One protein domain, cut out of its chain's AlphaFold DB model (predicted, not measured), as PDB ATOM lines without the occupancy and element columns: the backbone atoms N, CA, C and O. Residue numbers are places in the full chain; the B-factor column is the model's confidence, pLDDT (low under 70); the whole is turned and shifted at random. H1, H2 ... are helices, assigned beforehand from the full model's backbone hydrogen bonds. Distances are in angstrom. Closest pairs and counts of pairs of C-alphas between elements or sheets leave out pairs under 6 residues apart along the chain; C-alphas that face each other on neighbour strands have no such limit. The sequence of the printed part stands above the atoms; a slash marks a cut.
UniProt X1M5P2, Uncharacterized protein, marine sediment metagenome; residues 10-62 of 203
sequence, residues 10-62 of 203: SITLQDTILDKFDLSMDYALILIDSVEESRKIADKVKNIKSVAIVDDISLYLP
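Overview. This is residues 10 to 62 of the 203 residues of an uncharacterized protein of marine sediment metagenome (UniProt X1M5P2). H2 lies between two long stretches without named elements, residues 22 to 34 and 47 to 62, while H1 is set off at the opposite end of the domain. The link from H1 runs to the far end of H2, H2 folds back toward H1, and the closing stretch turns and folds back past H2. The printed part has 53 residues with two named helices, H1 then H2, and no named strand; the class is all helix, with 24 residues, under half, in named elements. It is loose, with a radius of gyration of the C-alphas of 13.9 A, and spans 39 by 19 by 17 A.

Arrangement. H2, residues 35 to 46, and H1, residues 10 to 21, are apart. Each O i to N i+4 pair in H2 is within hydrogen-bond range, against 6 of 8 in H1.

Along the chain. H2 measures 16.0 A and ends at C-alpha 46, (29.138, -32.711, -37.669). H1 measures 15.6 A and begins at C-alpha 10, (36.674, -54.773, -51.954).

Size, cuts and confidence. The C-alphas farthest apart, those of Thr 12 and Pro 62, are 41.1 A apart. The printed part has no cut. The 13-residue link is long. Residues 10 and 12 have pLDDT under 70.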
ATOM      1  N   SER A  10      37.406 -55.716 -52.808       67.62
ATOM      2  CA  SER A  10      36.674 -54.773 -51.954       67.62
ATOM      3  C   SER A  10      37.378 -53.423 -51.783       67.62
ATOM      4  O   SER A  10      36.702 -52.404 -51.750       67.62
ATOM      5  N   ILE A  11      38.715 -53.404 -51.723       72.25
ATOM      6  CA  ILE A  11      39.503 -52.171 -51.557       72.25
ATOM      7  C   ILE A  11      39.545 -51.405 -52.881       72.25
ATOM      8  O   ILE A  11      39.262 -50.217 -52.914       72.25
ATOM      9  N   THR A  12      39.756 -52.100 -54.004       69.44
ATOM     10  CA  THR A  12      39.700 -51.472 -55.340       69.44
ATOM     11  C   THR A  12      38.315 -50.920 -55.694       69.44
ATOM     12  O   THR A  12      38.188 -49.948 -56.437       69.44
ATOM     13  N   LEU A  13      37.253 -51.545 -55.175       78.69
ATOM     14  CA  LEU A  13      35.886 -51.068 -55.374       78.69
ATOM     15  C   LEU A  13      35.578 -49.831 -54.527       78.69
ATOM     16  O   LEU A  13      34.678 -49.086 -54.901       78.69
ATOM     17  N   GLN A  14      36.311 -49.581 -53.439       78.12
ATOM     18  CA  GLN A  14      36.100 -48.408 -52.593       78.12
ATOM     19  C   GLN A  14      36.391 -47.109 -53.345       78.12
ATOM     20  O   GLN A  14      35.527 -46.234 -53.380       78.12
ATOM     21  N   ASP A  15      37.526 -47.039 -54.044       78.50
ATOM     22  CA  ASP A  15      37.865 -45.893 -54.896       78.50
ATOM     23  C   ASP A  15      36.850 -45.725 -56.032       78.50
ATOM     24  O   ASP A  15      36.418 -44.620 -56.342       78.50
ATOM     25  N   THR A  16      36.387 -46.841 -56.608       83.38
ATOM     26  CA  THR A  16      35.366 -46.815 -57.666       83.38
ATOM     27  C   THR A  16      34.027 -46.276 -57.152       83.38
ATOM     28  O   THR A  16      33.341 -45.559 -57.878       83.38
ATOM     29  N   ILE A  17      33.626 -46.623 -55.925       80.69
ATOM     30  CA  ILE A  17      32.380 -46.140 -55.315       80.69
ATOM     31  C   ILE A  17      32.487 -44.647 -55.007       80.69
ATOM     32  O   ILE A  17      31.562 -43.906 -55.342       80.69
ATOM     33  N   LEU A  18      33.618 -44.205 -54.457       80.06
ATOM     34  CA  LEU A  18      33.872 -42.790 -54.210       80.06
ATOM     35  C   LEU A  18      33.840 -41.990 -55.522       80.06
ATOM     36  O   LEU A  18      33.085 -41.030 -55.625       80.06
ATOM     37  N   ASP A  19      34.542 -42.439 -56.566       81.00
ATOM     38  CA  ASP A  19      34.587 -41.753 -57.868       81.00
ATOM     39  C   ASP A  19      33.233 -41.725 -58.598       81.00
ATOM     40  O   ASP A  19      32.930 -40.780 -59.330       81.00
ATOM     41  N   LYS A  20      32.427 -42.790 -58.479       86.81
ATOM     42  CA  LYS A  20      31.154 -42.918 -59.213       86.81
ATOM     43  C   LYS A  20      29.957 -42.337 -58.476       86.81
ATOM     44  O   LYS A  20      29.015 -41.913 -59.144       86.81
ATOM     45  N   PHE A  21      29.969 -42.359 -57.147       81.69
ATOM     46  CA  PHE A  21      28.819 -41.996 -56.322       81.69
ATOM     47  C   PHE A  21      29.100 -40.859 -55.334       81.69
ATOM     48  O   PHE A  21      28.158 -40.428 -54.679       81.69
ATOM     49  N   ASP A  22      30.341 -40.363 -55.242       73.19
ATOM     50  CA  ASP A  22      30.771 -39.343 -54.269       73.19
ATOM     51  C   ASP A  22      30.488 -39.763 -52.811       73.19
ATOM     52  O   ASP A  22      30.111 -38.970 -51.951       73.19
ATOM     53  N   LEU A  23      30.624 -41.068 -52.542       73.88
ATOM     54  CA  LEU A  23      30.341 -41.691 -51.249       73.88
ATOM     55  C   LEU A  23      31.574 -42.437 -50.736       73.88
ATOM     56  O   LEU A  23      32.059 -43.361 -51.385       73.88
ATOM     57  N   SER A  24      32.044 -42.084 -49.536       77.12
ATOM     58  CA  SER A  24      33.006 -42.913 -48.803       77.12
ATOM     59  C   SER A  24      32.274 -44.006 -48.022       77.12
ATOM     60  O   SER A  24      31.229 -43.758 -47.423       77.12
ATOM     61  N   MET A  25      32.835 -45.218 -48.014       77.69
ATOM     62  CA  MET A  25      32.375 -46.324 -47.164       77.69
ATOM     63  C   MET A  25      33.026 -46.316 -45.776       77.69
ATOM     64  O   MET A  25      32.744 -47.199 -44.965       77.69
ATOM     65  N   ASP A  26      33.895 -45.345 -45.493       83.06
ATOM     66  CA  ASP A  26      34.529 -45.221 -44.189       83.06
ATOM     67  C   ASP A  26      33.514 -44.704 -43.169       83.06
ATOM     68  O   ASP A  26      32.963 -43.610 -43.302       83.06
ATOM     69  N   TYR A  27      33.293 -45.485 -42.117       86.19
ATOM     70  CA  TYR A  27      32.458 -45.094 -40.992       86.19
ATOM     71  C   TYR A  27      33.173 -45.387 -39.676       86.19
ATOM     72  O   TYR A  27      33.992 -46.300 -39.565       86.19
ATOM     73  N   ALA A  28      32.837 -44.605 -38.657       88.00
ATOM     74  CA  ALA A  28      33.242 -44.854 -37.285       88.00
ATOM     75  C   ALA A  28      31.985 -45.022 -36.435       88.00
ATOM     76  O   ALA A  28      31.052 -44.228 -36.535       88.00
ATOM     77  N   LEU A  29      31.969 -46.052 -35.590       91.19
ATOM     78  CA  LEU A  29      30.922 -46.252 -34.595       91.19
ATOM     79  C   LEU A  29      31.455 -45.830 -33.232       91.19
ATOM     80  O   LEU A  29      32.503 -46.304 -32.794       91.19
ATOM     81  N   ILE A  30      30.718 -44.946 -32.567       89.62
ATOM     82  CA  ILE A  30      31.033 -44.476 -31.220       89.62
ATOM     83  C   ILE A  30      29.890 -44.929 -30.315       89.62
ATOM     84  O   ILE A  30      28.735 -44.589 -30.553       89.62
ATOM     85  N   LEU A  31      30.215 -45.726 -29.297       92.62
ATOM     86  CA  LEU A  31      29.258 -46.187 -28.292       92.62
ATOM     87  C   LEU A  31      29.339 -45.275 -27.069       92.62
ATOM     88  O   LEU A  31      30.433 -44.996 -26.579       92.62
ATOM     89  N   ILE A  32      28.185 -44.787 -26.617       93.00
ATOM     90  CA  ILE A  32      28.056 -43.806 -25.539       93.00
ATOM     91  C   ILE A  32      26.838 -44.189 -24.697       93.00
ATOM     92  O   ILE A  32      25.778 -44.496 -25.241       93.00
ATOM     93  N   ASP A  33      26.968 -44.123 -23.374       93.19
ATOM     94  CA  ASP A  33      25.928 -44.574 -22.435       93.19
ATOM     95  C   ASP A  33      24.912 -43.471 -22.067       93.19
ATOM     96  O   ASP A  33      23.999 -43.679 -21.268       93.19
ATOM     97  N   SER A  34      25.064 -42.274 -22.638       93.25
ATOM     98  CA  SER A  34      24.242 -41.096 -22.358       93.25
ATOM     99  C   SER A  34      23.864 -40.360 -23.637       93.25
ATOM    100  O   SER A  34      24.726 -39.942 -24.409       93.25
ATOM    101  N   VAL A  35      22.565 -40.112 -23.822       91.50
ATOM    102  CA  VAL A  35      22.044 -39.368 -24.981       91.50
ATOM    103  C   VAL A  35      22.600 -37.941 -25.038       91.50
ATOM    104  O   VAL A  35      22.879 -37.433 -26.119       91.50
ATOM    105  N   GLU A  36      22.810 -37.296 -23.888       90.50
ATOM    106  CA  GLU A  36      23.349 -35.930 -23.840       90.50
ATOM    107  C   GLU A  36      24.835 -35.871 -24.200       90.50
ATOM    108  O   GLU A  36      25.308 -34.897 -24.790       90.50
ATOM    109  N   GLU A  37      25.592 -36.912 -23.863       91.38
ATOM    110  CA  GLU A  37      26.980 -37.028 -24.298       91.38
ATOM    111  C   GLU A  37      27.059 -37.365 -25.792       91.38
ATOM    112  O   GLU A  37      27.842 -36.743 -26.514       91.38
ATOM    113  N   SER A  38      26.164 -38.241 -26.263       93.25
ATOM    114  CA  SER A  38      25.974 -38.559 -27.682       93.25
ATOM    115  C   SER A  38      25.713 -37.303 -28.505       93.25
ATOM    116  O   SER A  38      26.447 -37.030 -29.455       93.25
ATOM    117  N   ARG A  39      24.781 -36.449 -28.060       91.94
ATOM    118  CA  ARG A  39      24.477 -35.161 -28.699       91.94
ATOM    119  C   ARG A  39      25.714 -34.273 -28.828       91.94
ATOM    120  O   ARG A  39      26.015 -33.782 -29.912       91.94
ATOM    121  N   LYS A  40      26.473 -34.095 -27.741       92.19
ATOM    122  CA  LYS A  40      27.682 -33.249 -27.736       92.19
ATOM    123  C   LYS A  40      28.755 -33.762 -28.689       92.19
ATOM    124  O   LYS A  40      29.446 -32.958 -29.316       92.19
ATOM    125  N   ILE A  41      28.945 -35.077 -28.753       92.62
ATOM    126  CA  ILE A  41      29.908 -35.692 -29.670       92.62
ATOM    127  C   ILE A  41      29.409 -35.538 -31.104       92.62
ATOM    128  O   ILE A  41      30.164 -35.043 -31.939       92.62
ATOM    129  N   ALA A  42      28.140 -35.843 -31.373       91.75
ATOM    130  CA  ALA A  42      27.535 -35.682 -32.688       91.75
ATOM    131  C   ALA A  42      27.669 -34.241 -33.206       91.75
ATOM    132  O   ALA A  42      28.118 -34.038 -34.332       91.75
ATOM    133  N   ASP A  43      27.387 -33.232 -32.381       91.25
ATOM    134  CA  ASP A  43      27.509 -31.820 -32.763       91.25
ATOM    135  C   ASP A  43      28.957 -31.404 -33.054       91.25
ATOM    136  O   ASP A  43      29.215 -30.628 -33.976       91.25
ATOM    137  N   LYS A  44      29.936 -31.942 -32.318       92.38
ATOM    138  CA  LYS A  44      31.357 -31.715 -32.627       92.38
ATOM    139  C   LYS A  44      31.753 -32.375 -33.945       92.38
ATOM    140  O   LYS A  44      32.432 -31.746 -34.753       92.38
ATOM    141  N   VAL A  45      31.329 -33.619 -34.157       92.69
ATOM    142  CA  VAL A  45      31.691 -34.439 -35.323       92.69
ATOM    143  C   VAL A  45      31.061 -33.887 -36.604       92.69
ATOM    144  O   VAL A  45      31.744 -33.813 -37.621       92.69
ATOM    145  N   LYS A  46      29.819 -33.386 -36.545       90.50
ATOM    146  CA  LYS A  46      29.138 -32.711 -37.669       90.50
ATOM    147  C   LYS A  46      29.908 -31.511 -38.220       90.50
ATOM    148  O   LYS A  46      29.756 -31.171 -39.386       90.50
ATOM    149  N   ASN A  47      30.722 -30.858 -37.391       90.38
ATOM    150  CA  ASN A  47      31.510 -29.689 -37.786       90.38
ATOM    151  C   ASN A  47      32.896 -30.051 -38.355       90.38
ATOM    152  O   ASN A  47      33.670 -29.161 -38.720       90.38
ATOM    153  N   ILE A  48      33.242 -31.340 -38.433       92.25
ATOM    154  CA  ILE A  48      34.495 -31.802 -39.027       92.25
ATOM    155  C   ILE A  48      34.321 -31.872 -40.546       92.25
ATOM    156  O   ILE A  48      33.490 -32.615 -41.051       92.25
ATOM    157  N   LYS A  49      35.159 -31.144 -41.292       85.94
ATOM    158  CA  LYS A  49      35.061 -31.035 -42.761       85.94
ATOM    159  C   LYS A  49      35.123 -32.366 -43.519       85.94
ATOM    160  O   LYS A  49      34.640 -32.431 -44.639       85.94
ATOM    161  N   SER A  50      35.762 -33.388 -42.951       86.62
ATOM    162  CA  SER A  50      35.891 -34.716 -43.564       86.62
ATOM    163  C   SER A  50      34.712 -35.645 -43.270       86.62
ATOM    164  O   SER A  50      34.717 -36.780 -43.733       86.62
ATOM    165  N   VAL A  51      33.736 -35.209 -42.471       87.50
ATOM    166  CA  VAL A  51      32.560 -36.007 -42.123       87.50
ATOM    167  C   VAL A  51      31.390 -35.562 -42.988       87.50
ATOM    168  O   VAL A  51      30.979 -34.407 -42.932       87.50
ATOM    169  N   ALA A  52      30.848 -36.490 -43.774       86.38
ATOM    170  CA  ALA A  52      29.695 -36.221 -44.628       86.38
ATOM    171  C   ALA A  52      28.369 -36.283 -43.851       86.38
ATOM    172  O   ALA A  52      27.512 -35.419 -44.015       86.38
ATOM    173  N   ILE A  53      28.193 -37.309 -43.011       88.69
ATOM    174  CA  ILE A  53      26.936 -37.600 -42.309       88.69
ATOM    175  C   ILE A  53      27.242 -38.040 -40.876       88.69
ATOM    176  O   ILE A  53      28.239 -38.714 -40.619       88.69
ATOM    177  N   VAL A  54      26.368 -37.652 -39.946       91.50
ATOM    178  CA  VAL A  54      26.376 -38.116 -38.555       91.50
ATOM    179  C   VAL A  54      24.965 -38.542 -38.179       91.50
ATOM    180  O   VAL A  54      24.089 -37.687 -38.013       91.50
ATOM    181  N   ASP A  55      24.775 -39.847 -38.011       91.19
ATOM    182  CA  ASP A  55      23.550 -40.428 -37.469       91.19
ATOM    183  C   ASP A  55      23.683 -40.596 -35.956       91.19
ATOM    184  O   ASP A  55      24.657 -41.159 -35.459       91.19
ATOM    185  N   ASP A  56      22.705 -40.082 -35.215       92.19
ATOM    186  CA  ASP A  56      22.747 -40.051 -33.758       92.19
ATOM    187  C   ASP A  56      21.340 -40.158 -33.154       92.19
ATOM    188  O   ASP A  56      20.373 -39.584 -33.663       92.19
ATOM    189  N   ILE A  57      21.216 -40.877 -32.035       89.62
ATOM    190  CA  ILE A  57      19.926 -41.115 -31.371       89.62
ATOM    191  C   ILE A  57      19.291 -39.822 -30.845       89.62
ATOM    192  O   ILE A  57      18.065 -39.701 -30.788       89.62
ATOM    193  N   SER A  58      20.106 -38.821 -30.501       89.19
ATOM    194  CA  SER A  58      19.621 -37.545 -29.979       89.19
ATOM    195  C   SER A  58      18.903 -36.700 -31.040       89.19
ATOM    196  O   SER A  58      18.214 -35.743 -30.683       89.19
ATOM    197  N   LEU A  59      18.985 -37.074 -32.326       85.88
ATOM    198  CA  LEU A  59      18.165 -36.486 -33.394       85.88
ATOM    199  C   LEU A  59      16.673 -36.775 -33.200       85.88
ATOM    200  O   LEU A  59      15.832 -35.970 -33.595       85.88
ATOM    201  N   TYR A  60      16.348 -37.902 -32.567       89.12
ATOM    202  CA  TYR A  60      14.971 -38.340 -32.333       89.12
ATOM    203  C   TYR A  60      14.467 -37.993 -30.931       89.12
ATOM    204  O   TYR A  60      13.261 -38.010 -30.689       89.12
ATOM    205  N   LEU A  61      15.372 -37.656 -30.010       90.19
ATOM    206  CA  LEU A  61      15.034 -37.284 -28.642       90.19
ATOM    207  C   LEU A  61      15.442 -35.829 -28.387       90.19
ATOM    208  O   LEU A  61      16.631 -35.582 -28.210       90.19
ATOM    209  N   PRO A  62      14.516 -34.855 -28.349       87.56
ATOM    210  CA  PRO A  62      14.854 -33.464 -28.041       87.56
ATOM    211  C   PRO A  62      15.444 -33.321 -26.632       87.56
ATOM    212  O   PRO A  62      15.160 -34.128 -25.745       87.56
TER     213      PRO A  62